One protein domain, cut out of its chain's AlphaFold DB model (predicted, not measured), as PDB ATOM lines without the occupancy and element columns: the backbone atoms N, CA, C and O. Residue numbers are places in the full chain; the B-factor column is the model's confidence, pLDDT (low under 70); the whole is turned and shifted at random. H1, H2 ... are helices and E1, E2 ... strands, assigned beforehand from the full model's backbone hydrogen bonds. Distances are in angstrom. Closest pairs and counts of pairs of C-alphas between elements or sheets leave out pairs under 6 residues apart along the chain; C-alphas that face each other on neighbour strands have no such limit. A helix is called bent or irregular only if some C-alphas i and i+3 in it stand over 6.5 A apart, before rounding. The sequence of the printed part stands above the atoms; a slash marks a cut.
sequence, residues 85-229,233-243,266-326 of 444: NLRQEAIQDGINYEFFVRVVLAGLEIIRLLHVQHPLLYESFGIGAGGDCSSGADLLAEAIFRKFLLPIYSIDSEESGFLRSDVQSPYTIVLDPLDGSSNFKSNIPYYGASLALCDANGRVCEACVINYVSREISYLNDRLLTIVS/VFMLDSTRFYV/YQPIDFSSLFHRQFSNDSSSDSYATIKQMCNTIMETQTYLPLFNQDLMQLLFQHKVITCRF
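This is residues 85 to 229, 233 to 243 and 266 to 326 of the 444 residues of an uncharacterized protein of Helicobacter aurati (UniProt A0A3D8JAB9). A twisted wall of eight strands has H2 and H3 packed side by side on one face, and H6 packs on H3 on the side away from the sheet. The small hairpin of E1 and E2 sits by the first residues of H3 and H6; H1 lies far out at one end, and residues 280 to 286 stick out at the other. The printed part has 217 residues, with seven named helices and ten named strands in the order H1 H2 E1 E2 H3 E3 E4 E5 H4 E6 E7 E8 E9 H5 H6 H7 E10. The large sheet runs E4 E3 E5 E6 E7 E8 E9 E10 and is mixed; the class is mixed, helices and strands. The whole is compact, with a radius of gyration of the C-alphas of 17.2 A, and spans 59 by 39 by 35 A.

H1, residues 85 to 94, only grazes the large sheet with residues 88 to 94. H2, residues 97 to 114, touches H3, residues 136 to 149, at a shallow tilt of 24 degrees, opposite ways; the closest C-alphas, of Arg 102 and Phe 148, are 5.6 A apart. Both are on the same face of the sheet, making two layers, helices on one face of a sheet. E1, residues 124 to 127, and E2, residues 133 to 135, form an antiparallel hairpin, with N 125 and O 134 at 2.8 A. E3, residues 154 to 157, forms a hairpin with E4, residues 161 to 163 (N 155 and O 163, 2.8 A), and is parallel to E5, residues 172 to 179 (N 173 and O 154, 2.8 A). H3 has a height over the sheet of 7.0 A. H4, residues 181 to 185, only grazes the sheet. E6, residues 192 to 198, is antiparallel to E5 (N 174 and O 196, 2.9 A). E6, E7, residues 204 to 211, and E8, residues 216 to 221, form a meander, each the antiparallel neighbour of the one before (N 195 and O 208, 2.8 A; N 209 and O 218, 2.9 A). E9, residues 233 to 236, is antiparallel to E8 (N 217 and O 234, 2.8 A) and to E10, residues 322 to 325 (N 235 and O 323, 2.8 A). H5, residues 271 to 279, is close but not clearly touching H6, residues 287 to 304, with C-alphas 278 and 290 closest at 7.0 A. H6 touches H3 at a shallow tilt of 20 degrees, the same way, closest at C-alphas 147 and 299, 4.9 A. H7, residues 310 to 318, only just touches H2, with 3 pairs of C-alphas within 8 A, made by residues 97 to 101 of H2 alone; C-alphas 97 and 310 are closest, 6.2 A. In H1, H3, H4 and H7 every O i to N i+4 pair is within hydrogen-bond range; H2 has 13 of 14, H5 3 of 5 and H6 11 of 14.

H1 begins at C-alpha 85 (176.660, 121.694, 139.290). H2 measures 25.1 A, H3 19.8 A and H6 27.1 A; H6 is only just irregular, with C-alphas 300 and 303 at 6.6 A. E5 measures 18.9 A, E6 20.0 A and E7 20.3 A. E10 ends at C-alpha 325 (165.176, 117.896, 136.777).

The C-alphas farthest apart, of Leu 86 and Ser 284, are 59.8 A apart. Residues 230 to 232 and 244 to 265 are not printed; the C-alpha gaps are 12.2 A and 7.2 A. Of the links printed whole, none is long. The model's pLDDT is under 70 at residues 239 to 243 and 278 to 285.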
ATOM      1  N   ASN A  85     176.809 120.333 138.768       72.12
ATOM      2  CA  ASN A  85     176.660 121.694 139.290       72.12
ATOM      3  C   ASN A  85     177.000 122.737 138.216       72.12
ATOM      4  O   ASN A  85     176.203 123.638 137.979       72.12
ATOM      5  N   LEU A  86     178.122 122.571 137.503       73.88
ATOM      6  CA  LEU A  86     178.493 123.455 136.388       73.88
ATOM      7  C   LEU A  86     177.448 123.431 135.267       73.88
ATOM      8  O   LEU A  86     177.123 124.459 134.680       73.88
ATOM      9  N   ARG A  87     176.893 122.249 134.975       80.38
ATOM     10  CA  ARG A  87     175.804 122.102 134.005       80.38
ATOM     11  C   ARG A  87     174.529 122.796 134.482       80.38
ATOM     12  O   ARG A  87     173.836 123.399 133.669       80.38
ATOM     13  N   GLN A  88     174.210 122.712 135.770       81.75
ATOM     14  CA  GLN A  88     173.056 123.386 136.358       81.75
ATOM     15  C   GLN A  88     173.198 124.909 136.299       81.75
ATOM     16  O   GLN A  88     172.245 125.576 135.904       81.75
ATOM     17  N   GLU A  89     174.369 125.444 136.642       85.12
ATOM     18  CA  GLU A  89     174.681 126.874 136.531       85.12
ATOM     19  C   GLU A  89     174.557 127.345 135.077       85.12
ATOM     20  O   GLU A  89     173.805 128.274 134.799       85.12
ATOM     21  N   ALA A  90     175.164 126.625 134.127       87.06
ATOM     22  CA  ALA A  90     175.064 126.952 132.704       87.06
ATOM     23  C   ALA A  90     173.616 126.923 132.176       87.06
ATOM     24  O   ALA A  90     173.246 127.743 131.336       87.06
ATOM     25  N   ILE A  91     172.783 125.993 132.662       89.44
ATOM     26  CA  ILE A  91     171.353 125.971 132.331       89.44
ATOM     27  C   ILE A  91     170.657 127.198 132.917       89.44
ATOM     28  O   ILE A  91     169.932 127.867 132.191       89.44
ATOM     29  N   GLN A  92     170.870 127.508 134.198       89.25
ATOM     30  CA  GLN A  92     170.236 128.663 134.840       89.25
ATOM     31  C   GLN A  92     170.627 129.984 134.165       89.25
ATOM     32  O   GLN A  92     169.757 130.824 133.943       89.25
ATOM     33  N   ASP A  93     171.885 130.134 133.756       91.00
ATOM     34  CA  ASP A  93     172.381 131.296 133.005       91.00
ATOM     35  C   ASP A  93     171.845 131.352 131.564       91.00
ATOM     36  O   ASP A  93     171.739 132.421 130.953       91.00
ATOM     37  N   GLY A  94     171.504 130.191 131.000       93.38
ATOM     38  CA  GLY A  94     170.917 130.062 129.671       93.38
ATOM     39  C   GLY A  94     169.427 130.401 129.606       93.38
ATOM     40  O   GLY A  94     168.921 130.643 128.508       93.38
ATOM     41  N   ILE A  95     168.718 130.435 130.740       95.81
ATOM     42  CA  ILE A  95     167.286 130.753 130.805       95.81
ATOM     43  C   ILE A  95     167.056 132.245 130.526       95.81
ATOM     44  O   ILE A  95     167.715 133.120 131.085       95.81
ATOM     45  N   ASN A  96     166.060 132.550 129.695       95.94
ATOM     46  CA  ASN A  96     165.536 133.906 129.569       95.94
ATOM     47  C   ASN A  96     164.519 134.148 130.692       95.94
ATOM     48  O   ASN A  96     163.370 133.712 130.600       95.94
ATOM     49  N   TYR A  97     164.939 134.834 131.761       95.19
ATOM     50  CA  TYR A  97     164.081 135.063 132.927       95.19
ATOM     51  C   TYR A  97     162.774 135.784 132.562       95.19
ATOM     52  O   TYR A  97     161.752 135.519 133.189       95.19
ATOM     53  N   GLU A  98     162.778 136.661 131.549       95.38
ATOM     54  CA  GLU A  98     161.619 137.490 131.215       95.38
ATOM     55  C   GLU A  98     160.461 136.625 130.717       95.38
ATOM     56  O   GLU A  98     159.342 136.750 131.199       95.38
ATOM     57  N   PHE A  99     160.725 135.705 129.789       97.94
ATOM     58  CA  PHE A  99     159.716 134.756 129.324       97.94
ATOM     59  C   PHE A  99     159.479 133.649 130.357       97.94
ATOM     60  O   PHE A  99     158.352 133.446 130.807       97.94
ATOM     61  N   PHE A 100     160.537 132.957 130.785       98.12
ATOM     62  CA  PHE A 100     160.407 131.747 131.593       98.12
ATOM     63  C   PHE A 100     159.745 131.991 132.956       98.12
ATOM     64  O   PHE A 100     158.845 131.244 133.339       98.12
ATOM     65  N   VAL A 101     160.128 133.047 133.685       97.06
ATOM     66  CA  VAL A 101     159.552 133.321 135.014       97.06
ATOM     67  C   VAL A 101     158.079 133.717 134.905       97.06
ATOM     68  O   VAL A 101     157.272 133.265 135.717       97.06
ATOM     69  N   ARG A 102     157.694 134.495 133.885       97.81
ATOM     70  CA  ARG A 102     156.281 134.824 133.619       97.81
ATOM     71  C   ARG A 102     155.455 133.563 133.381       97.81
ATOM     72  O   ARG A 102     154.390 133.417 133.975       97.81
ATOM     73  N   VAL A 103     155.977 132.632 132.581       98.38
ATOM     74  CA  VAL A 103     155.327 131.342 132.310       98.38
ATOM     75  C   VAL A 103     155.222 130.478 133.568       98.38
ATOM     76  O   VAL A 103     154.171 129.891 133.814       98.38
ATOM     77  N   VAL A 104     156.260 130.439 134.409       97.38
ATOM     78  CA  VAL A 104     156.219 129.733 135.699       97.38
ATOM     79  C   VAL A 104     155.115 130.283 136.598       97.38
ATOM     80  O   VAL A 104     154.320 129.508 137.132       97.38
ATOM     81  N   LEU A 105     155.062 131.604 136.787       96.06
ATOM     82  CA  LEU A 105     154.075 132.220 137.673       96.06
ATOM     83  C   LEU A 105     152.650 132.036 137.135       96.06
ATOM     84  O   LEU A 105     151.760 131.682 137.909       96.06
ATOM     85  N   ALA A 106     152.452 132.168 135.819       97.81
ATOM     86  CA  ALA A 106     151.182 131.858 135.165       97.81
ATOM     87  C   ALA A 106     150.776 130.392 135.377       97.81
ATOM     88  O   ALA A 106     149.669 130.117 135.838       97.81
ATOM     89  N   GLY A 107     151.687 129.445 135.129       97.75
ATOM     90  CA  GLY A 107     151.438 128.018 135.320       97.75
ATOM     91  C   GLY A 107     151.061 127.671 136.761       97.75
ATOM     92  O   GLY A 107     150.136 126.895 136.988       97.75
ATOM     93  N   LEU A 108     151.713 128.284 137.751       95.69
ATOM     94  CA  LEU A 108     151.380 128.109 139.169       95.69
ATOM     95  C   LEU A 108     149.974 128.623 139.515       95.69
ATOM     96  O   LEU A 108     149.260 127.967 140.280       95.69
ATOM     97  N   GLU A 109     149.561 129.766 138.959       95.19
ATOM     98  CA  GLU A 109     148.196 130.277 139.128       95.19
ATOM     99  C   GLU A 109     147.162 129.376 138.456       95.19
ATOM    100  O   GLU A 109     146.159 129.045 139.083       95.19
ATOM    101  N   ILE A 110     147.423 128.915 137.233       97.56
ATOM    102  CA  ILE A 110     146.499 128.039 136.503       97.56
ATOM    103  C   ILE A 110     146.362 126.696 137.215       97.56
ATOM    104  O   ILE A 110     145.247 126.224 137.421       97.56
ATOM    105  N   ILE A 111     147.461 126.113 137.704       96.12
ATOM    106  CA  ILE A 111     147.402 124.912 138.543       96.12
ATOM    107  C   ILE A 111     146.441 125.161 139.712       96.12
ATOM    108  O   ILE A 111     145.535 124.360 139.920       96.12
ATOM    109  N   ARG A 112     146.561 126.275 140.443       93.31
ATOM    110  CA  ARG A 112     145.652 126.595 141.562       93.31
ATOM    111  C   ARG A 112     144.201 126.795 141.115       93.31
ATOM    112  O   ARG A 112     143.313 126.275 141.784       93.31
ATOM    113  N   LEU A 113     143.968 127.492 140.003       95.19
ATOM    114  CA  LEU A 113     142.645 127.694 139.403       95.19
ATOM    115  C   LEU A 113     141.956 126.354 139.114       95.19
ATOM    116  O   LEU A 113     140.826 126.131 139.544       95.19
ATOM    117  N   LEU A 114     142.650 125.441 138.431       94.62
ATOM    118  CA  LEU A 114     142.089 124.152 138.021       94.62
ATOM    119  C   LEU A 114     141.800 123.227 139.219       94.62
ATOM    120  O   LEU A 114     140.935 122.359 139.124       94.62
ATOM    121  N   HIS A 115     142.462 123.430 140.366       91.44
ATOM    122  CA  HIS A 115     142.160 122.702 141.607       91.44
ATOM    123  C   HIS A 115     140.874 123.183 142.303       91.44
ATOM    124  O   HIS A 115     140.384 122.476 143.180       91.44
ATOM    125  N   VAL A 116     140.309 124.344 141.936       89.94
ATOM    126  CA  VAL A 116     139.054 124.839 142.536       89.94
ATOM    127  C   VAL A 116     137.863 123.949 142.161       89.94
ATOM    128  O   VAL A 116     136.933 123.821 142.951       89.94
ATOM    129  N   GLN A 117     137.893 123.325 140.976       86.62
ATOM    130  CA  GLN A 117     136.837 122.431 140.471       86.62
ATOM    131  C   GLN A 117     135.423 123.051 140.484       86.62
ATOM    132  O   GLN A 117     134.420 122.361 140.659       86.62
ATOM    133  N   HIS A 118     135.329 124.369 140.286       92.69
ATOM    134  CA  HIS A 118     134.050 125.072 140.203       92.69
ATOM    135  C   HIS A 118     133.290 124.699 138.909       92.69
ATOM    136  O   HIS A 118     133.929 124.662 137.856       92.69
ATOM    137  N   PRO A 119     131.950 124.504 138.920       93.25
ATOM    138  CA  PRO A 119     131.167 124.126 137.732       93.25
ATOM    139  C   PRO A 119     131.402 125.002 136.493       93.25
ATOM    140  O   PRO A 119     131.554 124.479 135.393       93.25
ATOM    141  N   LEU A 120     131.544 126.315 136.696       93.94
ATOM    142  CA  LEU A 120     131.838 127.288 135.635       93.94
ATOM    143  C   LEU A 120     133.099 126.942 134.813       93.94
ATOM    144  O   LEU A 120     133.174 127.295 133.644       93.94
ATOM    145  N   LEU A 121     134.078 126.227 135.386       96.25
ATOM    146  CA  LEU A 121     135.277 125.779 134.662       96.25
ATOM    147  C   LEU A 121     134.958 124.762 133.555       96.25
ATOM    148  O   LEU A 121     135.712 124.649 132.594       96.25
ATOM    149  N   TYR A 122     133.858 124.022 133.690       96.25
ATOM    150  CA  TYR A 122     133.453 122.949 132.780       96.25
ATOM    151  C   TYR A 122     132.433 123.420 131.733       96.25
ATOM    152  O   TYR A 122     132.219 122.737 130.728       96.25
ATOM    153  N   GLU A 123     131.796 124.571 131.965       95.25
ATOM    154  CA  GLU A 123     130.836 125.190 131.048       95.25
ATOM    155  C   GLU A 123     131.519 125.685 129.772       95.25
ATOM    156  O   GLU A 123     132.700 126.013 129.784       95.25
ATOM    157  N   SER A 124     130.774 125.717 128.665       95.38
ATOM    158  CA  SER A 124     131.268 126.092 127.333       95.38
ATOM    159  C   SER A 124     130.782 127.491 126.928       95.38
ATOM    160  O   SER A 124     129.607 127.801 127.110       95.38
ATOM    161  N   PHE A 125     131.663 128.317 126.357       92.94
ATOM    162  CA  PHE A 125     131.482 129.769 126.189       92.94
ATOM    163  C   PHE A 125     131.744 130.293 124.764       92.94
ATOM    164  O   PHE A 125     132.109 131.451 124.577       92.94
ATOM    165  N   GLY A 126     131.482 129.473 123.746       92.00
ATOM    166  CA  GLY A 126     131.607 129.859 122.335       92.00
ATOM    167  C   GLY A 126     132.814 129.231 121.648       92.00
ATOM    168  O   GLY A 126     133.526 128.436 122.250       92.00
ATOM    169  N   ILE A 127     132.982 129.528 120.359       93.94
ATOM    170  CA  ILE A 127     134.039 128.953 119.518       93.94
ATOM    171  C   ILE A 127     135.266 129.866 119.572       93.94
ATOM    172  O   ILE A 127     135.153 131.045 119.229       93.94
ATOM    173  N   GLY A 128     136.409 129.319 119.986       93.06
ATOM    174  CA  GLY A 128     137.695 130.011 119.998       93.06
ATOM    175  C   GLY A 128     138.312 130.142 118.602       93.06
ATOM    176  O   GLY A 128     137.845 129.551 117.623       93.06
ATOM    177  N   ALA A 129     139.402 130.898 118.493       94.00
ATOM    178  CA  ALA A 129     140.159 131.059 117.249       94.00
ATOM    179  C   ALA A 129     140.723 129.736 116.685       94.00
ATOM    180  O   ALA A 129     140.905 129.619 115.471       94.00
ATOM    181  N   GLY A 130     140.956 128.732 117.536       86.94
ATOM    182  CA  GLY A 130     141.329 127.364 117.158       86.94
ATOM    183  C   GLY A 130     140.214 126.555 116.492       86.94
ATOM    184  O   GLY A 130     140.492 125.523 115.884       86.94
ATOM    185  N   GLY A 131     138.966 127.033 116.556       91.75
ATOM    186  CA  GLY A 131     137.789 126.392 115.964       91.75
ATOM    187  C   GLY A 131     137.028 125.450 116.900       91.75
ATOM    188  O   GLY A 131     135.938 125.002 116.540       91.75
ATOM    189  N   ASP A 132     137.556 125.191 118.097       89.56
ATOM    190  CA  ASP A 132     136.911 124.388 119.135       89.56
ATOM    191  C   ASP A 132     136.139 125.261 120.136       89.56
ATOM    192  O   ASP A 132     136.311 126.478 120.205       89.56
ATOM    193  N   CYS A 133     135.224 124.646 120.890       94.06
ATOM    194  CA  CYS A 133     134.427 125.370 121.876       94.06
ATOM    195  C   CYS A 133     135.196 125.541 123.194       94.06
ATOM    196  O   CYS A 133     135.450 124.549 123.886       94.06
ATOM    197  N   SER A 134     135.484 126.790 123.553       96.62
ATOM    198  CA  SER A 134     136.194 127.182 124.769       96.62
ATOM    199  C   SER A 134     135.366 126.869 126.009       96.62
ATOM    200  O   SER A 134     134.185 127.215 126.085       96.62
ATOM    201  N   SER A 135     135.976 126.248 127.009       97.06
ATOM    202  CA  SER A 135     135.415 126.107 128.348       97.06
ATOM    203  C   SER A 135     135.808 127.270 129.260       97.06
ATOM    204  O   SER A 135     136.710 128.050 128.960       97.06
ATOM    205  N   GLY A 136     135.149 127.394 130.414       97.50
ATOM    206  CA  GLY A 136     135.523 128.405 131.405       97.50
ATOM    207  C   GLY A 136     136.957 128.231 131.912       97.50
ATOM    208  O   GLY A 136     137.620 129.219 132.220       97.50
ATOM    209  N   ALA A 137     137.464 126.994 131.959       98.06
ATOM    210  CA  ALA A 137     138.864 126.725 132.267       98.06
ATOM    211  C   ALA A 137     139.812 127.282 131.197       98.06
ATOM    212  O   ALA A 137     140.795 127.921 131.567       98.06
ATOM    213  N   ASP A 138     139.487 127.104 129.911       98.44
ATOM    214  CA  ASP A 138     140.286 127.633 128.797       98.44
ATOM    215  C   ASP A 138     140.363 129.173 128.877       98.44
ATOM    216  O   ASP A 138     141.448 129.757 128.896       98.44
ATOM    217  N   LEU A 139     139.213 129.840 129.052       98.50
ATOM    218  CA  LEU A 139     139.128 131.306 129.100       98.50
ATOM    219  C   LEU A 139     139.853 131.922 130.306       98.50
ATOM    220  O   LEU A 139     140.521 132.951 130.180       98.50
ATOM    221  N   LEU A 140     139.729 131.315 131.488       98.50
ATOM    222  CA  LEU A 140     140.406 131.815 132.685       98.50
ATOM    223  C   LEU A 140     141.910 131.512 132.654       98.50
ATOM    224  O   LEU A 140     142.694 132.334 133.133       98.50
ATOM    225  N   ALA A 141     142.329 130.387 132.066       98.69
ATOM    226  CA  ALA A 141     143.740 130.099 131.826       98.69
ATOM    227  C   ALA A 141     144.356 131.112 130.846       98.69
ATOM    228  O   ALA A 141     145.427 131.659 131.127       98.69
ATOM    229  N   GLU A 142     143.653 131.454 129.760       98.75
ATOM    230  CA  GLU A 142     144.073 132.518 128.843       98.75
ATOM    231  C   GLU A 142     144.200 133.866 129.566       98.75
ATOM    232  O   GLU A 142     145.208 134.555 129.409       98.75
ATOM    233  N   ALA A 143     143.218 134.244 130.392       98.75
ATOM    234  CA  ALA A 143     143.267 135.491 131.156       98.75
ATOM    235  C   ALA A 143     144.495 135.556 132.082       98.75
ATOM    236  O   ALA A 143     145.134 136.603 132.191       98.75
ATOM    237  N   ILE A 144     144.872 134.437 132.708       98.75
ATOM    238  CA  ILE A 144     146.090 134.365 133.520       98.75
ATOM    239  C   ILE A 144     147.330 134.545 132.637       98.75
ATOM    240  O   ILE A 144     148.167 135.394 132.935       98.75
ATOM    241  N   PHE A 145     147.458 133.821 131.523       98.75
ATOM    242  CA  PHE A 145     148.604 134.016 130.625       98.75
ATOM    243  C   PHE A 145     148.696 135.447 130.100       98.75
ATOM    244  O   PHE A 145     149.781 136.028 130.102       98.75
ATOM    245  N   ARG A 146     147.570 136.048 129.714       98.50
ATOM    246  CA  ARG A 146     147.504 137.439 129.261       98.50
ATOM    247  C   ARG A 146     147.965 138.407 130.345       98.50
ATOM    248  O   ARG A 146     148.798 139.252 130.038       98.50
ATOM    249  N   LYS A 147     147.511 138.248 131.594       97.56
ATOM    250  CA  LYS A 147     147.986 139.039 132.743       97.56
ATOM    251  C   LYS A 147     149.514 139.047 132.796       97.56
ATOM    252  O   LYS A 147     150.111 140.105 132.950       97.56
ATOM    253  N   PHE A 148     150.151 137.886 132.656       98.00
ATOM    254  CA  PHE A 148     151.604 137.779 132.775       98.00
ATOM    255  C   PHE A 148     152.375 138.177 131.517       98.00
ATOM    256  O   PHE A 148     153.472 138.705 131.656       98.00
ATOM    257  N   LEU A 149     151.872 137.908 130.314       98.12
ATOM    258  CA  LEU A 149     152.665 137.959 129.078       98.12
ATOM    259  C   LEU A 149     152.313 139.145 128.172       98.12
ATOM    260  O   LEU A 149     153.212 139.728 127.565       98.12
ATOM    261  N   LEU A 150     151.037 139.543 128.117       97.50
ATOM    262  CA  LEU A 150     150.553 140.614 127.239       97.50
ATOM    263  C   LEU A 150     151.199 141.993 127.498       97.50
ATOM    264  O   LEU A 150     151.390 142.734 126.528       97.50
ATOM    265  N   PRO A 151     151.638 142.336 128.733       96.75
ATOM    266  CA  PRO A 151     152.348 143.592 128.969       96.75
ATOM    267  C   PRO A 151     153.617 143.778 128.125       96.75
ATOM    268  O   PRO A 151     154.055 144.909 127.923       96.75
ATOM    269  N   ILE A 152     154.228 142.691 127.635       96.62
ATOM    270  CA  ILE A 152     155.520 142.735 126.928       96.62
ATOM    271  C   ILE A 152     155.567 141.941 125.614       96.62
ATOM    272  O   ILE A 152     156.447 142.187 124.786       96.62
ATOM    273  N   TYR A 153     154.635 141.015 125.387       97.94
ATOM    274  CA  TYR A 153     154.576 140.165 124.197       97.94
ATOM    275  C   TYR A 153     153.195 140.234 123.562       97.94
ATOM    276  O   TYR A 153     152.187 140.249 124.265       97.94
ATOM    277  N   SER A 154     153.132 140.287 122.230       98.56
ATOM    278  CA  SER A 154     151.856 140.017 121.560       98.56
ATOM    279  C   SER A 154     151.529 138.530 121.725       98.56
ATOM    280  O   SER A 154     152.437 137.716 121.896       98.56
ATOM    281  N   ILE A 155     150.255 138.158 121.701       98.69
ATOM    282  CA  ILE A 155     149.809 136.775 121.909       98.69
ATOM    283  C   ILE A 155     148.877 136.390 120.762       98.69
ATOM    284  O   ILE A 155     147.878 137.053 120.542       98.69
ATOM    285  N   ASP A 156     149.182 135.320 120.043       98.56
ATOM    286  CA  ASP A 156     148.260 134.620 119.151       98.56
ATOM    287  C   ASP A 156     147.739 133.390 119.900       98.56
ATOM    288  O   ASP A 156     148.435 132.382 120.011       98.56
ATOM    289  N   SER A 157     146.550 133.517 120.483       98.50
ATOM    290  CA  SER A 157     145.939 132.526 121.371       98.50
ATOM    291  C   SER A 157     144.936 131.637 120.641       98.50
ATOM    292  O   SER A 157     144.221 132.116 119.759       98.50
ATOM    293  N   GLU A 158     144.837 130.371 121.043       97.94
ATOM    294  CA  GLU A 158     143.801 129.446 120.578       97.94
ATOM    295  C   GLU A 158     142.386 129.949 120.893       97.94
ATOM    296  O   GLU A 158     141.474 129.751 120.091       97.94
ATOM    297  N   GLU A 159     142.200 130.674 121.999       97.50
ATOM    298  CA  GLU A 159     140.874 131.144 122.413       97.50
ATOM    299  C   GLU A 159     140.504 132.462 121.727       97.50
ATOM    300  O   GLU A 159     139.523 132.530 120.986       97.50
ATOM    301  N   SER A 160     141.311 133.511 121.917       97.38
ATOM    302  CA  SER A 160     140.984 134.864 121.443       97.38
ATOM    303  C   SER A 160     141.613 135.256 120.098       97.38
ATOM    304  O   SER A 160     141.300 136.327 119.570       97.38
ATOM    305  N   GLY A 161     142.508 134.447 119.527       97.88
ATOM    306  CA  GLY A 161     143.294 134.824 118.350       97.88
ATOM    307  C   GLY A 161     144.379 135.853 118.682       97.88
ATOM    308  O   GLY A 161     144.964 135.829 119.765       97.88
ATOM    309  N   PHE A 162     144.680 136.756 117.742       97.94
ATOM    310  CA  PHE A 162     145.766 137.726 117.905       97.94
ATOM    311  C   PHE A 162     145.391 138.897 118.831       97.94
ATOM    312  O   PHE A 162     144.478 139.675 118.556       97.94
ATOM    313  N   LEU A 163     146.181 139.064 119.885       97.56
ATOM    314  CA  LEU A 163     146.128 140.104 120.900       97.56
ATOM    315  C   LEU A 163     147.447 140.879 120.879       97.56
ATOM    316  O   LEU A 163     148.532 140.311 121.018       97.56
ATOM    317  N   ARG A 164     147.363 142.197 120.715       97.44
ATOM    318  CA  ARG A 164     148.548 143.056 120.671       97.44
ATOM    319  C   ARG A 164     149.055 143.368 122.076       97.44
ATOM    320  O   ARG A 164     148.251 143.635 122.962       97.44
ATOM    321  N   SER A 165     150.376 143.379 122.237       95.75
ATOM    322  CA  SER A 165     151.030 143.815 123.474       95.75
ATOM    323  C   SER A 165     150.769 145.278 123.812       95.75
ATOM    324  O   SER A 165     150.591 146.112 122.920       95.75
ATOM    325  N   ASP A 166     150.874 145.592 125.103       90.69
ATOM    326  CA  ASP A 166     150.753 146.960 125.626       90.69
ATOM    327  C   ASP A 166     151.915 147.864 125.182       90.69
ATOM    328  O   ASP A 166     151.780 149.084 125.068       90.69
ATOM    329  N   VAL A 167     153.067 147.257 124.888       93.69
ATOM    330  CA  VAL A 167     154.254 147.914 124.331       93.69
ATOM    331  C   VAL A 167     154.479 147.499 122.880       93.69
ATOM    332  O   VAL A 167     153.959 146.486 122.412       93.69
ATOM    333  N   GLN A 168     155.300 148.244 122.141       91.56
ATOM    334  CA  GLN A 168     155.752 147.794 120.825       91.56
ATOM    335  C   GLN A 168     156.727 146.619 120.998       91.56
ATOM    336  O   GLN A 168     157.907 146.825 121.277       91.56
ATOM    337  N   SER A 169     156.232 145.394 120.823       91.44
ATOM    338  CA  SER A 169     157.031 144.171 120.914       91.44
ATOM    339  C   SER A 169     157.251 143.570 119.525       91.44
ATOM    340  O   SER A 169     156.288 143.450 118.765       91.44
ATOM    341  N   PRO A 170     158.487 143.189 119.158       95.19
ATOM    342  CA  PRO A 170     158.737 142.419 117.943       95.19
ATOM    343  C   PRO A 170     158.421 140.928 118.125       95.19
ATOM    344  O   PRO A 170     158.550 140.173 117.167       95.19
ATOM    345  N   TYR A 171     158.048 140.500 119.335       98.12
ATOM    346  CA  TYR A 171     157.818 139.101 119.660       98.12
ATOM    347  C   TYR A 171     156.328 138.796 119.822       98.12
ATOM    348  O   TYR A 171     155.578 139.566 120.433       98.12
ATOM    349  N   THR A 172     155.921 137.638 119.303       98.62
ATOM    350  CA  THR A 172     154.566 137.094 119.452       98.62
ATOM    351  C   THR A 172     154.638 135.707 120.071       98.62
ATOM    352  O   THR A 172     155.438 134.884 119.639       98.62
ATOM    353  N   ILE A 173     153.794 135.428 121.057       98.81
ATOM    354  CA  ILE A 173     153.634 134.097 121.638       98.81
ATOM    355  C   ILE A 173     152.473 133.400 120.941       98.81
ATOM    356  O   ILE A 173     151.358 133.905 120.988       98.81
ATOM    357  N   VAL A 174     152.713 132.236 120.341       98.81
ATOM    358  CA  VAL A 174     151.636 131.310 119.963       98.81
ATOM    359  C   VAL A 174     151.260 130.511 121.208       98.81
ATOM    360  O   VAL A 174     152.141 129.885 121.804       98.81
ATOM    361  N   LEU A 175     149.994 130.580 121.622       98.81
ATOM    362  CA  LEU A 175     149.505 130.081 122.908       98.81
ATOM    363  C   LEU A 175     148.336 129.108 122.726       98.81
ATOM    364  O   LEU A 175     147.319 129.478 122.146       98.81
ATOM    365  N   ASP A 176     148.456 127.926 123.323       98.69
ATOM    366  CA  ASP A 176     147.322 127.107 123.760       98.69
ATOM    367  C   ASP A 176     147.291 127.140 125.302       98.69
ATOM    368  O   ASP A 176     148.213 126.611 125.946       98.69
ATOM    369  N   PRO A 177     146.301 127.814 125.921       98.50
ATOM    370  CA  PRO A 177     146.257 127.968 127.368       98.50
ATOM    371  C   PRO A 177     145.849 126.683 128.106       98.50
ATOM    372  O   PRO A 177     146.144 126.573 129.308       98.50
ATOM    373  N   LEU A 178     145.188 125.741 127.422       98.38
ATOM    374  CA  LEU A 178     144.729 124.475 127.984       98.38
ATOM    375  C   LEU A 178     144.651 123.354 126.917       98.38
ATOM    376  O   LEU A 178     143.573 122.934 126.507       98.38
ATOM    377  N   ASP A 179     145.796 122.761 126.569       98.00
ATOM    378  CA  ASP A 179     145.844 121.547 125.741       98.00
ATOM    379  C   ASP A 179     145.205 120.379 126.505       98.00
ATOM    380  O   ASP A 179     145.514 120.116 127.678       98.00
ATOM    381  N   GLY A 180     144.319 119.646 125.834       96.56
ATOM    382  CA  GLY A 180     143.563 118.554 126.437       96.56
ATOM    383  C   GLY A 180     142.361 119.007 127.277       96.56
ATOM    384  O   GLY A 180     142.018 118.329 128.249       96.56
ATOM    385  N   SER A 181     141.650 120.083 126.921       95.94
ATOM    386  CA  SER A 181     140.442 120.535 127.648       95.94
ATOM    387  C   SER A 181     139.370 119.441 127.771       95.94
ATOM    388  O   SER A 181     138.644 119.368 128.764       95.94
ATOM    389  N   SER A 182     139.272 118.528 126.796       95.38
ATOM    390  CA  SER A 182     138.391 117.348 126.892       95.38
ATOM    391  C   SER A 182     138.810 116.389 128.013       95.38
ATOM    392  O   SER A 182     137.945 115.836 128.698       95.38
ATOM    393  N   ASN A 183     140.117 116.229 128.245       97.19
ATOM    394  CA  ASN A 183     140.641 115.450 129.363       97.19
ATOM    395  C   ASN A 183     140.333 116.135 130.692       97.19
ATOM    396  O   ASN A 183     139.822 115.474 131.596       97.19
ATOM    397  N   PHE A 184     140.547 117.453 130.785       97.31
ATOM    398  CA  PHE A 184     140.178 118.233 131.968       97.31
ATOM    399  C   PHE A 184     138.688 118.067 132.307       97.31
ATOM    400  O   PHE A 184     138.347 117.652 133.417       97.31
ATOM    401  N   LYS A 185     137.797 118.263 131.324       95.69
ATOM    402  CA  LYS A 185     136.343 118.093 131.499       95.69
ATOM    403  C   LYS A 185     135.939 116.675 131.914       95.69
ATOM    404  O   LYS A 185     134.945 116.497 132.613       95.69
ATOM    405  N   SER A 186     136.719 115.677 131.509       95.88
ATOM    406  CA  SER A 186     136.469 114.260 131.800       95.88
ATOM    407  C   SER A 186     137.200 113.748 133.047       95.88
ATOM    408  O   SER A 186     137.135 112.554 133.335       95.88
ATOM    409  N   ASN A 187     137.899 114.617 133.791       94.44
ATOM    410  CA  ASN A 187     138.773 114.249 134.912       94.44
ATOM    411  C   ASN A 187     139.869 113.226 134.543       94.44
ATOM    412  O   ASN A 187     140.292 112.418 135.372       94.44
ATOM    413  N   ILE A 188     140.342 113.256 133.296       96.56
ATOM    414  CA  ILE A 188     141.507 112.495 132.845       96.56
ATOM    415  C   ILE A 188     142.745 113.353 133.135       96.56
ATOM    416  O   ILE A 188     142.842 114.461 132.611       96.56
ATOM    417  N   PRO A 189     143.701 112.889 133.958       96.12
ATOM    418  CA  PRO A 189     144.790 113.717 134.469       96.12
ATOM    419  C   PRO A 189     145.939 113.853 133.450       96.12
ATOM    420  O   PRO A 189     147.076 113.463 133.720       96.12
ATOM    421  N   TYR A 190     145.640 114.398 132.271       97.31
ATOM    422  CA  TYR A 190     146.610 114.690 131.216       97.31
ATOM    423  C   TYR A 190     146.156 115.899 130.391       97.31
ATOM    424  O   TYR A 190     145.400 115.768 129.432       97.31
ATOM    425  N   TYR A 191     146.568 117.082 130.828       98.38
ATOM    426  CA  TYR A 191     146.251 118.368 130.211       98.38
ATOM    427  C   TYR A 191     147.258 119.411 130.702       98.38
ATOM    428  O   TYR A 191     147.922 119.226 131.735       98.38
ATOM    429  N   GLY A 192     147.401 120.505 129.970       98.56
ATOM    430  CA  GLY A 192     148.468 121.460 130.228       98.56
ATOM    431  C   GLY A 192     148.411 122.662 129.305       98.56
ATOM    432  O   GLY A 192     147.329 123.044 128.916       98.56
ATOM    433  N   ALA A 193     149.540 123.272 128.968       98.81
ATOM    434  CA  ALA A 193     149.580 124.405 128.043       98.81
ATOM    435  C   ALA A 193     150.801 124.350 127.146       98.81
ATOM    436  O   ALA A 193     151.801 123.709 127.482       98.81
ATOM    437  N   SER A 194     150.741 125.084 126.043       98.75
ATOM    438  CA  SER A 194     151.847 125.209 125.107       98.75
ATOM    439  C   SER A 194     152.074 126.664 124.710       98.75
ATOM    440  O   SER A 194     151.136 127.432 124.504       98.75
ATOM    441  N   LEU A 195     153.345 127.066 124.678       98.88
ATOM    442  CA  LEU A 195     153.761 128.436 124.415       98.88
ATOM    443  C   LEU A 195     155.004 128.438 123.528       98.88
ATOM    444  O   LEU A 195     156.033 127.877 123.909       98.88
ATOM    445  N   ALA A 196     154.933 129.102 122.378       98.81
ATOM    446  CA  ALA A 196     156.077 129.329 121.496       98.81
ATOM    447  C   ALA A 196     156.312 130.827 121.301       98.81
ATOM    448  O   ALA A 196     155.498 131.510 120.678       98.81
ATOM    449  N   LEU A 197     157.431 131.339 121.810       98.75
ATOM    450  CA  LEU A 197     157.869 132.709 121.583       98.75
ATOM    451  C   LEU A 197     158.510 132.806 120.196       98.75
ATOM    452  O   LEU A 197     159.525 132.167 119.912       98.75
ATOM    453  N   CYS A 198     157.902 133.616 119.339       98.56
ATOM    454  CA  CYS A 198     158.318 133.828 117.964       98.56
ATOM    455  C   CYS A 198     158.881 135.237 117.783       98.56
ATOM    456  O   CYS A 198     158.328 136.203 118.314       98.56
ATOM    457  N   ASP A 199     159.960 135.363 117.011       97.81
ATOM    458  CA  ASP A 199     160.495 136.655 116.581       97.81
ATOM    459  C   ASP A 199     159.625 137.314 115.492       97.81
ATOM    460  O   ASP A 199     158.620 136.761 115.038       97.81
ATOM    461  N   ALA A 200     160.018 138.510 115.050       96.19
ATOM    462  CA  ALA A 200     159.264 139.299 114.071       96.19
ATOM    463  C   ALA A 200     159.087 138.607 112.704       96.19
ATOM    464  O   ALA A 200     158.231 139.018 111.923       96.19
ATOM    465  N   ASN A 201     159.883 137.573 112.407       96.25
ATOM    466  CA  ASN A 201     159.784 136.787 111.177       96.25
ATOM    467  C   ASN A 201     158.959 135.501 111.365       96.25
ATOM    468  O   ASN A 201     158.855 134.706 110.430       96.25
ATOM    469  N   GLY A 202     158.402 135.271 112.558       96.56
ATOM    470  CA  GLY A 202     157.654 134.060 112.899       96.56
ATOM    471  C   GLY A 202     158.533 132.858 113.254       96.56
ATOM    472  O   GLY A 202     158.020 131.743 113.335       96.56
ATOM    473  N   ARG A 203     159.845 133.047 113.461       97.88
ATOM    474  CA  ARG A 203     160.744 131.969 113.894       97.88
ATOM    475  C   ARG A 203     160.644 131.780 115.403       97.88
ATOM    476  O   ARG A 203     160.772 132.751 116.146       97.88
ATOM    477  N   VAL A 204     160.477 130.539 115.853       98.38
ATOM    478  CA  VAL A 204     160.482 130.194 117.280       98.38
ATOM    479  C   VAL A 204     161.903 130.329 117.824       98.38
ATOM    480  O   VAL A 204     162.838 129.756 117.264       98.38
ATOM    481  N   CYS A 205     162.070 131.084 118.908       97.31
ATOM    482  CA  CYS A 205     163.354 131.259 119.599       97.31
ATOM    483  C   CYS A 205     163.364 130.684 121.024       97.31
ATOM    484  O   CYS A 205     164.430 130.504 121.620       97.31
ATOM    485  N   GLU A 206     162.183 130.410 121.577       98.19
ATOM    486  CA  GLU A 206     161.994 129.903 122.930       98.19
ATOM    487  C   GLU A 206     160.615 129.242 123.040       98.19
ATOM    488  O   GLU A 206     159.635 129.737 122.484       98.19
ATOM    489  N   ALA A 207     160.530 128.103 123.725       98.56
ATOM    490  CA  ALA A 207     159.288 127.350 123.845       98.56
ATOM    491  C   ALA A 207     159.134 126.696 125.217       98.56
ATOM    492  O   ALA A 207     160.107 126.317 125.873       98.56
ATOM    493  N   CYS A 208     157.877 126.528 125.618       98.31
ATOM    494  CA  CYS A 208     157.475 125.879 126.849       98.31
ATOM    495  C   CYS A 208     156.235 125.008 126.615       98.31
ATOM    496  O   CYS A 208     155.276 125.442 125.983       98.31
ATOM    497  N   VAL A 209     156.228 123.807 127.192       98.81
ATOM    498  CA  VAL A 209     155.020 123.000 127.383       98.81
ATOM    499  C   VAL A 209     154.881 122.688 128.865       98.81
ATOM    500  O   VAL A 209     155.788 122.121 129.475       98.81
ATOM    501  N   ILE A 210     153.750 123.071 129.450       98.75
ATOM    502  CA  ILE A 210     153.429 122.839 130.859       98.75
ATOM    503  C   ILE A 210     152.517 121.624 130.941       98.75
ATOM    504  O   ILE A 210     151.532 121.558 130.222       98.75
ATOM    505  N   ASN A 211     152.786 120.694 131.848       98.44
ATOM    506  CA  ASN A 211     151.826 119.692 132.290       98.44
ATOM    507  C   ASN A 211     151.284 120.118 133.660       98.44
ATOM    508  O   ASN A 211     152.001 120.056 134.662       98.44
ATOM    509  N   TYR A 212     150.023 120.557 133.718       98.06
ATOM    510  CA  TYR A 212     149.429 121.077 134.958       98.06
ATOM    511  C   TYR A 212     149.251 120.003 136.033       98.06
ATOM    512  O   TYR A 212     149.230 120.311 137.227       98.06
ATOM    513  N   VAL A 213     149.148 118.738 135.626       96.88
ATOM    514  CA  VAL A 213     148.948 117.605 136.530       96.88
ATOM    515  C   VAL A 213     150.263 117.193 137.179       96.88
ATOM    516  O   VAL A 213     150.348 117.148 138.406       96.88
ATOM    517  N   SER A 214     151.299 116.914 136.377       96.31
ATOM    518  CA  SER A 214     152.626 116.571 136.914       96.31
ATOM    519  C   SER A 214     153.374 117.788 137.458       96.31
ATOM    520  O   SER A 214     154.355 117.621 138.180       96.31
ATOM    521  N   ARG A 215     152.874 118.997 137.167       97.31
ATOM    522  CA  ARG A 215     153.487 120.283 137.517       97.31
ATOM    523  C   ARG A 215     154.888 120.397 136.926       97.31
ATOM    524  O   ARG A 215     155.816 120.847 137.588       97.31
ATOM    525  N   GLU A 216     155.034 119.943 135.689       97.38
ATOM    526  CA  GLU A 216     156.293 119.965 134.951       97.38
ATOM    527  C   GLU A 216     156.230 120.981 133.818       97.38
ATOM    528  O   GLU A 216     155.217 121.095 133.135       97.38
ATOM    529  N   ILE A 217     157.339 121.668 133.580       98.38
ATOM    530  CA  ILE A 217     157.577 122.490 132.400       98.38
ATOM    531  C   ILE A 217     158.688 121.835 131.585       98.38
ATOM    532  O   ILE A 217     159.801 121.698 132.084       98.38
ATOM    533  N   SER A 218     158.401 121.466 130.340       98.06
ATOM    534  CA  SER A 218     159.412 121.180 129.318       98.06
ATOM    535  C   SER A 218     159.779 122.490 128.628       98.06
ATOM    536  O   SER A 218     158.894 123.176 128.117       98.06
ATOM    537  N   TYR A 219     161.055 122.866 128.648       98.19
ATOM    538  CA  TYR A 219     161.517 124.187 128.224       98.19
ATOM    539  C   TYR A 219     162.819 124.126 127.431       98.19
ATOM    540  O   TYR A 219     163.730 123.352 127.741       98.19
ATOM    541  N   LEU A 220     162.913 124.990 126.421       96.88
ATOM    542  CA  LEU A 220     164.107 125.158 125.604       96.88
ATOM    543  C   LEU A 220     164.129 126.552 124.973       96.88
ATOM    544  O   LEU A 220     163.085 127.127 124.671       96.88
ATOM    545  N   ASN A 221     165.328 127.066 124.725       97.00
ATOM    546  CA  ASN A 221     165.559 128.277 123.943       97.00
ATOM    547  C   ASN A 221     166.841 128.130 123.110       97.00
ATOM    548  O   ASN A 221     167.602 127.172 123.292       97.00
ATOM    549  N   ASP A 222     167.106 129.103 122.236       94.94
ATOM    550  CA  ASP A 222     168.260 129.074 121.327       94.94
ATOM    551  C   ASP A 222     169.612 128.940 122.059       94.94
ATOM    552  O   ASP A 222     170.534 128.307 121.545       94.94
ATOM    553  N   ARG A 223     169.744 129.490 123.276       94.44
ATOM    554  CA  ARG A 223     170.971 129.359 124.084       94.44
ATOM    555  C   ARG A 223     171.116 127.945 124.633       94.44
ATOM    556  O   ARG A 223     172.175 127.334 124.490       94.44
ATOM    557  N   LEU A 224     170.055 127.406 125.225       93.44
ATOM    558  CA  LEU A 224     170.044 126.077 125.828       93.44
ATOM    559  C   LEU A 224     170.227 124.964 124.795       93.44
ATOM    560  O   LEU A 224     170.844 123.954 125.124       93.44
ATOM    561  N   LEU A 225     169.799 125.158 123.544       90.69
ATOM    562  CA  LEU A 225     170.081 124.223 122.444       90.69
ATOM    563  C   LEU A 225     171.576 123.937 122.249       90.69
ATOM    564  O   LEU A 225     171.940 122.865 121.771       90.69
ATOM    565  N   THR A 226     172.450 124.873 122.629       88.88
ATOM    566  CA  THR A 226     173.909 124.690 122.549       88.88
ATOM    567  C   THR A 226     174.487 123.894 123.725       88.88
ATOM    568  O   THR A 226     175.636 123.458 123.669       88.88
ATOM    569  N   ILE A 227     173.693 123.689 124.780       88.12
ATOM    570  CA  ILE A 227     174.109 123.106 126.064       88.12
ATOM    571  C   ILE A 227     173.488 121.718 126.265       88.12
ATOM    572  O   ILE A 227     174.135 120.815 126.798       88.12
ATOM    573  N   VAL A 228     172.227 121.533 125.865       87.56
ATOM    574  CA  VAL A 228     171.462 120.303 126.100       87.56
ATOM    575  C   VAL A 228     170.862 119.745 124.811       87.56
ATOM    576  O   VAL A 228     170.377 120.475 123.954       87.56
ATOM    577  N   SER A 229     170.868 118.416 124.684       83.81
ATOM    578  CA  SER A 229     170.249 117.728 123.539       83.81
ATOM    579  C   SER A 229     168.739 117.541 123.704       83.81
ATOM    580  O   SER A 229     168.018 117.573 122.712       83.81
ATOM    581  N   VAL A 233     163.651 120.024 131.927       96.19
ATOM    582  CA  VAL A 233     162.402 119.819 132.670       96.19
ATOM    583  C   VAL A 233     162.480 120.532 134.010       96.19
ATOM    584  O   VAL A 233     163.425 120.331 134.770       96.19
ATOM    585  N   PHE A 234     161.468 121.328 134.332       96.44
ATOM    586  CA  PHE A 234     161.356 122.025 135.607       96.44
ATOM    587  C   PHE A 234     160.101 121.590 136.358       96.44
ATOM    588  O   PHE A 234     159.009 121.614 135.806       96.44
ATOM    589  N   MET A 235     160.251 121.212 137.625       96.06
ATOM    590  CA  MET A 235     159.138 120.925 138.531       96.06
ATOM    591  C   MET A 235     158.660 122.217 139.198       96.06
ATOM    592  O   MET A 235     159.490 123.001 139.666       96.06
ATOM    593  N   LEU A 236     157.343 122.392 139.302       94.31
ATOM    594  CA  LEU A 236     156.689 123.527 139.948       94.31
ATOM    595  C   LEU A 236     156.110 123.131 141.314       94.31
ATOM    596  O   LEU A 236     155.278 122.224 141.417       94.31
ATOM    597  N   ASP A 237     156.493 123.856 142.365       87.94
ATOM    598  CA  ASP A 237     155.925 123.714 143.708       87.94
ATOM    599  C   ASP A 237     155.001 124.894 144.045       87.94
ATOM    600  O   ASP A 237     155.440 125.985 144.413       87.94
ATOM    601  N   SER A 238     153.689 124.659 143.957       72.06
ATOM    602  CA  SER A 238     152.663 125.653 144.292       72.06
ATOM    603  C   SER A 238     152.431 125.837 145.793       72.06
ATOM    604  O   SER A 238     151.831 126.835 146.192       72.06
ATOM    605  N   THR A 239     152.906 124.920 146.644       65.25
ATOM    606  CA  THR A 239     152.675 124.984 148.101       65.25
ATOM    607  C   THR A 239     153.537 126.039 148.783       65.25
ATOM    608  O   THR A 239     153.149 126.604 149.803       65.25
ATOM    609  N   ARG A 240     154.683 126.364 148.179       62.06
ATOM    610  CA  ARG A 240     155.636 127.369 148.672       62.06
ATOM    611  C   ARG A 240     155.303 128.793 148.242       62.06
ATOM    612  O   ARG A 240     156.042 129.714 148.560       62.06
ATOM    613  N   PHE A 241     154.175 128.972 147.558       58.62
ATOM    614  CA  PHE A 241     153.697 130.264 147.079       58.62
ATOM    615  C   PHE A 241     152.828 131.028 148.102       58.62
ATOM    616  O   PHE A 241     152.085 131.935 147.732       58.62
ATOM    617  N   TYR A 242     152.870 130.664 149.391       46.50
ATOM    618  CA  TYR A 242     152.197 131.437 150.439       46.50
ATOM    619  C   TYR A 242     153.070 132.625 150.857       46.50
ATOM    620  O   TYR A 242     154.118 132.453 151.478       46.50
ATOM    621  N   VAL A 243     152.620 133.828 150.510       49.69
ATOM    622  CA  VAL A 243     153.299 135.095 150.793       49.69
ATOM    623  C   VAL A 243     152.309 135.986 151.549       49.69
ATOM    624  O   VAL A 243     151.278 136.347 150.979       49.69
ATOM    625  N   TYR A 266     155.579 138.273 145.169       75.00
ATOM    626  CA  TYR A 266     154.425 137.994 144.322       75.00
ATOM    627  C   TYR A 266     153.243 137.431 145.120       75.00
ATOM    628  O   TYR A 266     153.381 136.434 145.830       75.00
ATOM    629  N   GLN A 267     152.069 138.049 144.962       74.44
ATOM    630  CA  GLN A 267     150.811 137.577 145.536       74.44
ATOM    631  C   GLN A 267     149.959 136.899 144.450       74.44
ATOM    632  O   GLN A 267     149.513 137.573 143.519       74.44
ATOM    633  N   PRO A 268     149.690 135.587 144.563       79.88
ATOM    634  CA  PRO A 268     148.835 134.894 143.616       79.88
ATOM    635  C   PRO A 268     147.359 135.242 143.836       79.88
ATOM    636  O   PRO A 268     146.941 135.572 144.951       79.88
ATOM    637  N   ILE A 269     146.552 135.101 142.787       87.38
ATOM    638  CA  ILE A 269     145.100 135.300 142.852       87.38
ATOM    639  C   ILE A 269     144.471 134.331 143.863       87.38
ATOM    640  O   ILE A 269     144.701 133.117 143.841       87.38
ATOM    641  N   ASP A 270     143.629 134.871 144.747       86.88
ATOM    642  CA  ASP A 270     142.758 134.070 145.601       86.88
ATOM    643  C   ASP A 270     141.501 133.666 144.825       86.88
ATOM    644  O   ASP A 270     140.487 134.374 144.807       86.88
ATOM    645  N   PHE A 271     141.582 132.511 144.167       89.25
ATOM    646  CA  PHE A 271     140.468 131.983 143.392       89.25
ATOM    647  C   PHE A 271     139.245 131.667 144.258       89.25
ATOM    648  O   PHE A 271     138.129 131.871 143.792       89.25
ATOM    649  N   SER A 272     139.407 131.270 145.526       84.06
ATOM    650  CA  SER A 272     138.261 131.044 146.420       84.06
ATOM    651  C   SER A 272     137.439 132.324 146.570       84.06
ATOM    652  O   SER A 272     136.223 132.317 146.385       84.06
ATOM    653  N   SER A 273     138.113 133.452 146.817       84.50
ATOM    654  CA  SER A 273     137.473 134.768 146.890       84.50
ATOM    655  C   SER A 273     136.946 135.265 145.543       84.50
ATOM    656  O   SER A 273     135.955 135.998 145.519       84.50
ATOM    657  N   LEU A 274     137.603 134.919 144.429       87.94
ATOM    658  CA  LEU A 274     137.155 135.284 143.081       87.94
ATOM    659  C   LEU A 274     135.824 134.606 142.742       87.94
ATOM    660  O   LEU A 274     134.889 135.289 142.336       87.94
ATOM    661  N   PHE A 275     135.722 133.291 142.959       86.62
ATOM    662  CA  PHE A 275     134.485 132.553 142.713       86.62
ATOM    663  C   PHE A 275     133.394 132.961 143.718       86.62
ATOM    664  O   PHE A 275     132.287 133.274 143.297       86.62
ATOM    665  N   HIS A 276     133.682 133.083 145.023       80.94
ATOM    666  CA  HIS A 276     132.657 133.464 146.012       80.94
ATOM    667  C   HIS A 276     132.007 134.833 145.753       80.94
ATOM    668  O   HIS A 276     130.784 134.936 145.838       80.94
ATOM    669  N   ARG A 277     132.793 135.872 145.426       70.81
ATOM    670  CA  ARG A 277     132.278 137.241 145.215       70.81
ATOM    671  C   ARG A 277     131.265 137.344 144.075       70.81
ATOM    672  O   ARG A 277     130.387 138.202 144.129       70.81
ATOM    673  N   GLN A 278     131.386 136.492 143.061       67.50
ATOM    674  CA  GLN A 278     130.533 136.552 141.876       67.50
ATOM    675  C   GLN A 278     129.173 135.874 142.086       67.50
ATOM    676  O   GLN A 278     128.179 136.322 141.527       67.50
ATOM    677  N   PHE A 279     129.089 134.863 142.959       64.06
ATOM    678  CA  PHE A 279     127.831 134.150 143.232       64.06
ATOM    679  C   PHE A 279     127.017 134.726 144.400       64.06
ATOM    680  O   PHE A 279     125.888 134.299 144.627       64.06
ATOM    681  N   SER A 280     127.548 135.707 145.137       56.78
ATOM    682  CA  SER A 280     126.811 136.396 146.207       56.78
ATOM    683  C   SER A 280     125.872 137.510 145.720       56.78
ATOM    684  O   SER A 280     125.062 137.974 146.518       56.78
ATOM    685  N   ASN A 281     125.956 137.931 144.449       52.06
ATOM    686  CA  ASN A 281     125.314 139.166 143.978       52.06
ATOM    687  C   ASN A 281     124.170 139.031 142.954       52.06
ATOM    688  O   ASN A 281     123.586 140.062 142.657       52.06
ATOM    689  N   ASP A 282     123.779 137.850 142.459       48.81
ATOM    690  CA  ASP A 282     122.530 137.740 141.676       48.81
ATOM    691  C   ASP A 282     122.031 136.296 141.530       48.81
ATOM    692  O   ASP A 282     122.785 135.386 141.195       48.81
ATOM    693  N   SER A 283     120.726 136.085 141.725       47.62
ATOM    694  CA  SER A 283     120.040 134.796 141.533       47.62
ATOM    695  C   SER A 283     119.630 134.528 140.074       47.62
ATOM    696  O   SER A 283     118.898 133.575 139.798       47.62
ATOM    697  N   SER A 284     120.119 135.341 139.133       52.38
ATOM    698  CA  SER A 284     119.875 135.220 137.690       52.38
ATOM    699  C   SER A 284     121.087 135.620 136.833       52.38
ATOM    700  O   SER A 284     120.899 136.160 135.742       52.38
ATOM    701  N   SER A 285     122.322 135.445 137.323       64.25
ATOM    702  CA  SER A 285     123.500 135.897 136.576       64.25
ATOM    703  C   SER A 285     123.759 135.018 135.345       64.25
ATOM    704  O   SER A 285     123.794 133.791 135.407       64.25
ATOM    705  N   ASP A 286     123.918 135.672 134.198       85.75
ATOM    706  CA  ASP A 286     124.378 135.056 132.957       85.75
ATOM    707  C   ASP A 286     125.802 134.500 133.165       85.75
ATOM    708  O   ASP A 286     126.730 135.255 133.487       85.75
ATOM    709  N   SER A 287     125.990 133.182 132.999       89.56
ATOM    710  CA  SER A 287     127.304 132.529 133.108       89.56
ATOM    711  C   SER A 287     128.339 133.197 132.200       89.56
ATOM    712  O   SER A 287     129.504 133.325 132.583       89.56
ATOM    713  N   TYR A 288     127.928 133.671 131.017       90.06
ATOM    714  CA  TYR A 288     128.827 134.332 130.074       90.06
ATOM    715  C   TYR A 288     129.283 135.710 130.585       90.06
ATOM    716  O   TYR A 288     130.468 136.046 130.535       90.06
ATOM    717  N   ALA A 289     128.371 136.511 131.141       91.00
ATOM    718  CA  ALA A 289     128.740 137.760 131.808       91.00
ATOM    719  C   ALA A 289     129.684 137.508 132.997       91.00
ATOM    720  O   ALA A 289     130.681 138.219 133.159       91.00
ATOM    721  N   THR A 290     129.414 136.455 133.772       92.44
ATOM    722  CA  THR A 290     130.216 136.058 134.936       92.44
ATOM    723  C   THR A 290     131.645 135.682 134.539       92.44
ATOM    724  O   THR A 290     132.596 136.243 135.089       92.44
ATOM    725  N   ILE A 291     131.829 134.793 133.551       94.69
ATOM    726  CA  ILE A 291     133.173 134.382 133.110       94.69
ATOM    727  C   ILE A 291     133.959 135.577 132.560       94.69
ATOM    728  O   ILE A 291     135.127 135.761 132.896       94.69
ATOM    729  N   LYS A 292     133.301 136.465 131.802       94.31
ATOM    730  CA  LYS A 292     133.926 137.677 131.263       94.31
ATOM    731  C   LYS A 292     134.383 138.624 132.371       94.31
ATOM    732  O   LYS A 292     135.489 139.161 132.301       94.31
ATOM    733  N   GLN A 293     133.557 138.827 133.397       93.81
ATOM    734  CA  GLN A 293     133.923 139.644 134.550       93.81
ATOM    735  C   GLN A 293     135.109 139.038 135.307       93.81
ATOM    736  O   GLN A 293     136.033 139.765 135.660       93.81
ATOM    737  N   MET A 294     135.125 137.719 135.504       95.38
ATOM    738  CA  MET A 294     136.250 137.029 136.135       95.38
ATOM    739  C   MET A 294     137.548 137.182 135.336       95.38
ATOM    740  O   MET A 294     138.576 137.504 135.931       95.38
ATOM    741  N   CYS A 295     137.508 137.029 134.007       96.88
ATOM    742  CA  CYS A 295     138.664 137.287 133.145       96.88
ATOM    743  C   CYS A 295     139.178 138.724 133.312       96.88
ATOM    744  O   CYS A 295     140.380 138.928 133.470       96.88
ATOM    745  N   ASN A 296     138.284 139.718 133.342       95.25
ATOM    746  CA  ASN A 296     138.669 141.113 133.564       95.25
ATOM    747  C   ASN A 296     139.317 141.317 134.939       95.25
ATOM    748  O   ASN A 296     140.381 141.921 135.020       95.25
ATOM    749  N   THR A 297     138.738 140.754 136.006       94.44
ATOM    750  CA  THR A 297     139.320 140.832 137.354       94.44
ATOM    751  C   THR A 297     140.710 140.197 137.409       94.44
ATOM    752  O   THR A 297     141.601 140.757 138.035       94.44
ATOM    753  N   ILE A 298     140.934 139.059 136.736       96.06
ATOM    754  CA  ILE A 298     142.270 138.452 136.621       96.06
ATOM    755  C   ILE A 298     143.236 139.429 135.938       96.06
ATOM    756  O   ILE A 298     144.311 139.699 136.477       96.06
ATOM    757  N   MET A 299     142.844 139.997 134.796       95.31
ATOM    758  CA  MET A 299     143.668 140.941 134.033       95.31
ATOM    759  C   MET A 299     144.020 142.209 134.823       95.31
ATOM    760  O   MET A 299     145.159 142.664 134.774       95.31
ATOM    761  N   GLU A 300     143.088 142.759 135.604       92.50
ATOM    762  CA  GLU A 300     143.311 143.946 136.447       92.50
ATOM    763  C   GLU A 300     144.414 143.731 137.500       92.50
ATOM    764  O   GLU A 300     145.118 144.676 137.871       92.50
ATOM    765  N   THR A 301     144.638 142.481 137.930       91.56
ATOM    766  CA  THR A 301     145.724 142.155 138.870       91.56
ATOM    767  C   THR A 301     147.125 142.263 138.267       91.56
ATOM    768  O   THR A 301     148.104 142.107 138.999       91.56
ATOM    769  N   GLN A 302     147.264 142.577 136.971       91.06
ATOM    770  CA  GLN A 302     148.575 142.837 136.361       91.06
ATOM    771  C   GLN A 302     149.344 143.973 137.057       91.06
ATOM    772  O   GLN A 302     150.571 144.000 137.032       91.06
ATOM    773  N   THR A 303     148.629 144.896 137.708       87.62
ATOM    774  CA  THR A 303     149.202 146.021 138.464       87.62
ATOM    775  C   THR A 303     150.042 145.582 139.666       87.62
ATOM    776  O   THR A 303     150.876 146.351 140.136       87.62
ATOM    777  N   TYR A 304     149.866 144.341 140.130       85.50
ATOM    778  CA  TYR A 304     150.577 143.752 141.267       85.50
ATOM    779  C   TYR A 304     151.654 142.740 140.850       85.50
ATOM    780  O   TYR A 304     152.150 141.983 141.688       85.50
ATOM    781  N   LEU A 305     151.999 142.670 139.560       90.12
ATOM    782  CA  LEU A 305     153.075 141.798 139.101       90.12
ATOM    783  C   LEU A 305     154.433 142.242 139.667       90.12
ATOM    784  O   LEU A 305     154.689 143.443 139.787       90.12
ATOM    785  N   PRO A 306     155.327 141.289 139.989       90.38
ATOM    786  CA  PRO A 306     156.666 141.620 140.439       90.38
ATOM    787  C   PRO A 306     157.477 142.241 139.301       90.38
ATOM    788  O   PRO A 306     157.165 142.087 138.117       90.38
ATOM    789  N   LEU A 307     158.600 142.857 139.660       90.31
ATOM    790  CA  LEU A 307     159.656 143.100 138.689       90.31
ATOM    791  C   LEU A 307     160.251 141.751 138.250       90.31
ATOM    792  O   LEU A 307     160.750 140.991 139.079       90.31
ATOM    793  N   PHE A 308     160.216 141.470 136.950       93.38
ATOM    794  CA  PHE A 308     160.839 140.282 136.374       93.38
ATOM    795  C   PHE A 308     162.323 140.559 136.135       93.38
ATOM    796  O   PHE A 308     162.693 141.425 135.347       93.38
ATOM    797  N   ASN A 309     163.182 139.867 136.880       92.81
ATOM    798  CA  ASN A 309     164.632 140.009 136.805       92.81
ATOM    799  C   ASN A 309     165.337 138.707 137.224       92.81
ATOM    800  O   ASN A 309     164.702 137.742 137.666       92.81
ATOM    801  N   GLN A 310     166.665 138.694 137.092       92.62
ATOM    802  CA  GLN A 310     167.499 137.555 137.481       92.62
ATOM    803  C   GLN A 310     167.349 137.210 138.973       92.62
ATOM    804  O   GLN A 310     167.281 136.031 139.317       92.62
ATOM    805  N   ASP A 311     167.240 138.214 139.848       90.75
ATOM    806  CA  ASP A 311     167.119 138.014 141.298       90.75
ATOM    807  C   ASP A 311     165.830 137.263 141.659       90.75
ATOM    808  O   ASP A 311     165.857 136.317 142.446       90.75
ATOM    809  N   LEU A 312     164.697 137.621 141.041       91.19
ATOM    810  CA  LEU A 312     163.435 136.905 141.211       91.19
ATOM    811  C   LEU A 312     163.580 135.446 140.775       91.19
ATOM    812  O   LEU A 312     163.152 134.547 141.497       91.19
ATOM    813  N   MET A 313     164.207 135.193 139.624       93.00
ATOM    814  CA  MET A 313     164.449 133.826 139.157       93.00
ATOM    815  C   MET A 313     165.304 133.034 140.156       93.00
ATOM    816  O   MET A 313     164.953 131.905 140.507       93.00
ATOM    817  N   GLN A 314     166.390 133.627 140.658       90.38
ATOM    818  CA  GLN A 314     167.253 133.007 141.666       90.38
ATOM    819  C   GLN A 314     166.490 132.699 142.955       90.38
ATOM    820  O   GLN A 314     166.630 131.599 143.488       90.38
ATOM    821  N   LEU A 315     165.621 133.604 143.416       89.12
ATOM    822  CA  LEU A 315     164.749 133.362 144.566       89.12
ATOM    823  C   LEU A 315     163.803 132.175 144.321       89.12
ATOM    824  O   LEU A 315     163.631 131.339 145.210       89.12
ATOM    825  N   LEU A 316     163.227 132.042 143.123       90.12
ATOM    826  CA  LEU A 316     162.355 130.909 142.790       90.12
ATOM    827  C   LEU A 316     163.099 129.563 142.847       90.12
ATOM    828  O   LEU A 316     162.539 128.583 143.350       90.12
ATOM    829  N   PHE A 317     164.361 129.513 142.410       89.88
ATOM    830  CA  PHE A 317     165.216 128.331 142.572       89.88
ATOM    831  C   PHE A 317     165.624 128.101 144.034       89.88
ATOM    832  O   PHE A 317     165.480 126.990 144.548       89.88
ATOM    833  N   GLN A 318     166.086 129.143 144.729       87.12
ATOM    834  CA  GLN A 318     166.533 129.082 146.124       87.12
ATOM    835  C   GLN A 318     165.427 128.560 147.048       87.12
ATOM    836  O   GLN A 318     165.670 127.714 147.912       87.12
ATOM    837  N   HIS A 319     164.194 129.026 146.842       85.50
ATOM    838  CA  HIS A 319     163.034 128.609 147.625       85.50
ATOM    839  C   HIS A 319     162.397 127.302 147.133       85.50
ATOM    840  O   HIS A 319     161.468 126.807 147.778       85.50
ATOM    841  N   LYS A 320     162.933 126.688 146.067       88.31
ATOM    842  CA  LYS A 320     162.430 125.461 145.427       88.31
ATOM    843  C   LYS A 320     161.003 125.585 144.891       88.31
ATOM    844  O   LYS A 320     160.291 124.589 144.826       88.31
ATOM    845  N   VAL A 321     160.591 126.790 144.501       90.12
ATOM    846  CA  VAL A 321     159.368 126.970 143.705       90.12
ATOM    847  C   VAL A 321     159.553 126.352 142.325       90.12
ATOM    848  O   VAL A 321     158.638 125.721 141.804       90.12
ATOM    849  N   ILE A 322     160.758 126.491 141.768       92.56
ATOM    850  CA  ILE A 322     161.188 125.818 140.547       92.56
ATOM    851  C   ILE A 322     162.364 124.912 140.898       92.56
ATOM    852  O   ILE A 322     163.311 125.340 141.559       92.56
ATOM    853  N   THR A 323     162.333 123.663 140.444       91.88
ATOM    854  CA  THR A 323     163.485 122.753 140.525       91.88
ATOM    855  C   THR A 323     163.783 122.179 139.150       91.88
ATOM    856  O   THR A 323     162.902 121.592 138.530       91.88
ATOM    857  N   CYS A 324     165.023 122.317 138.676       91.44
ATOM    858  CA  CYS A 324     165.461 121.667 137.441       91.44
ATOM    859  C   CYS A 324     165.626 120.161 137.677       91.44
ATOM    860  O   CYS A 324     166.284 119.742 138.630       91.44
ATOM    861  N   ARG A 325     165.046 119.348 136.797       86.06
ATOM    862  CA  ARG A 325     165.176 117.896 136.777       86.06
ATOM    863  C   ARG A 325     166.021 117.494 135.574       86.06
ATOM    864  O   ARG A 325     165.666 117.757 134.428       86.06
ATOM    865  N   PHE A 326     167.137 116.829 135.847       76.06
ATOM    866  CA  PHE A 326     167.964 116.251 134.798       76.06
ATOM    867  C   PHE A 326     167.341 114.951 134.313       76.06
ATOM    868  O   PHE A 326     167.249 113.964 135.044       76.06
TER     869      PHE A 326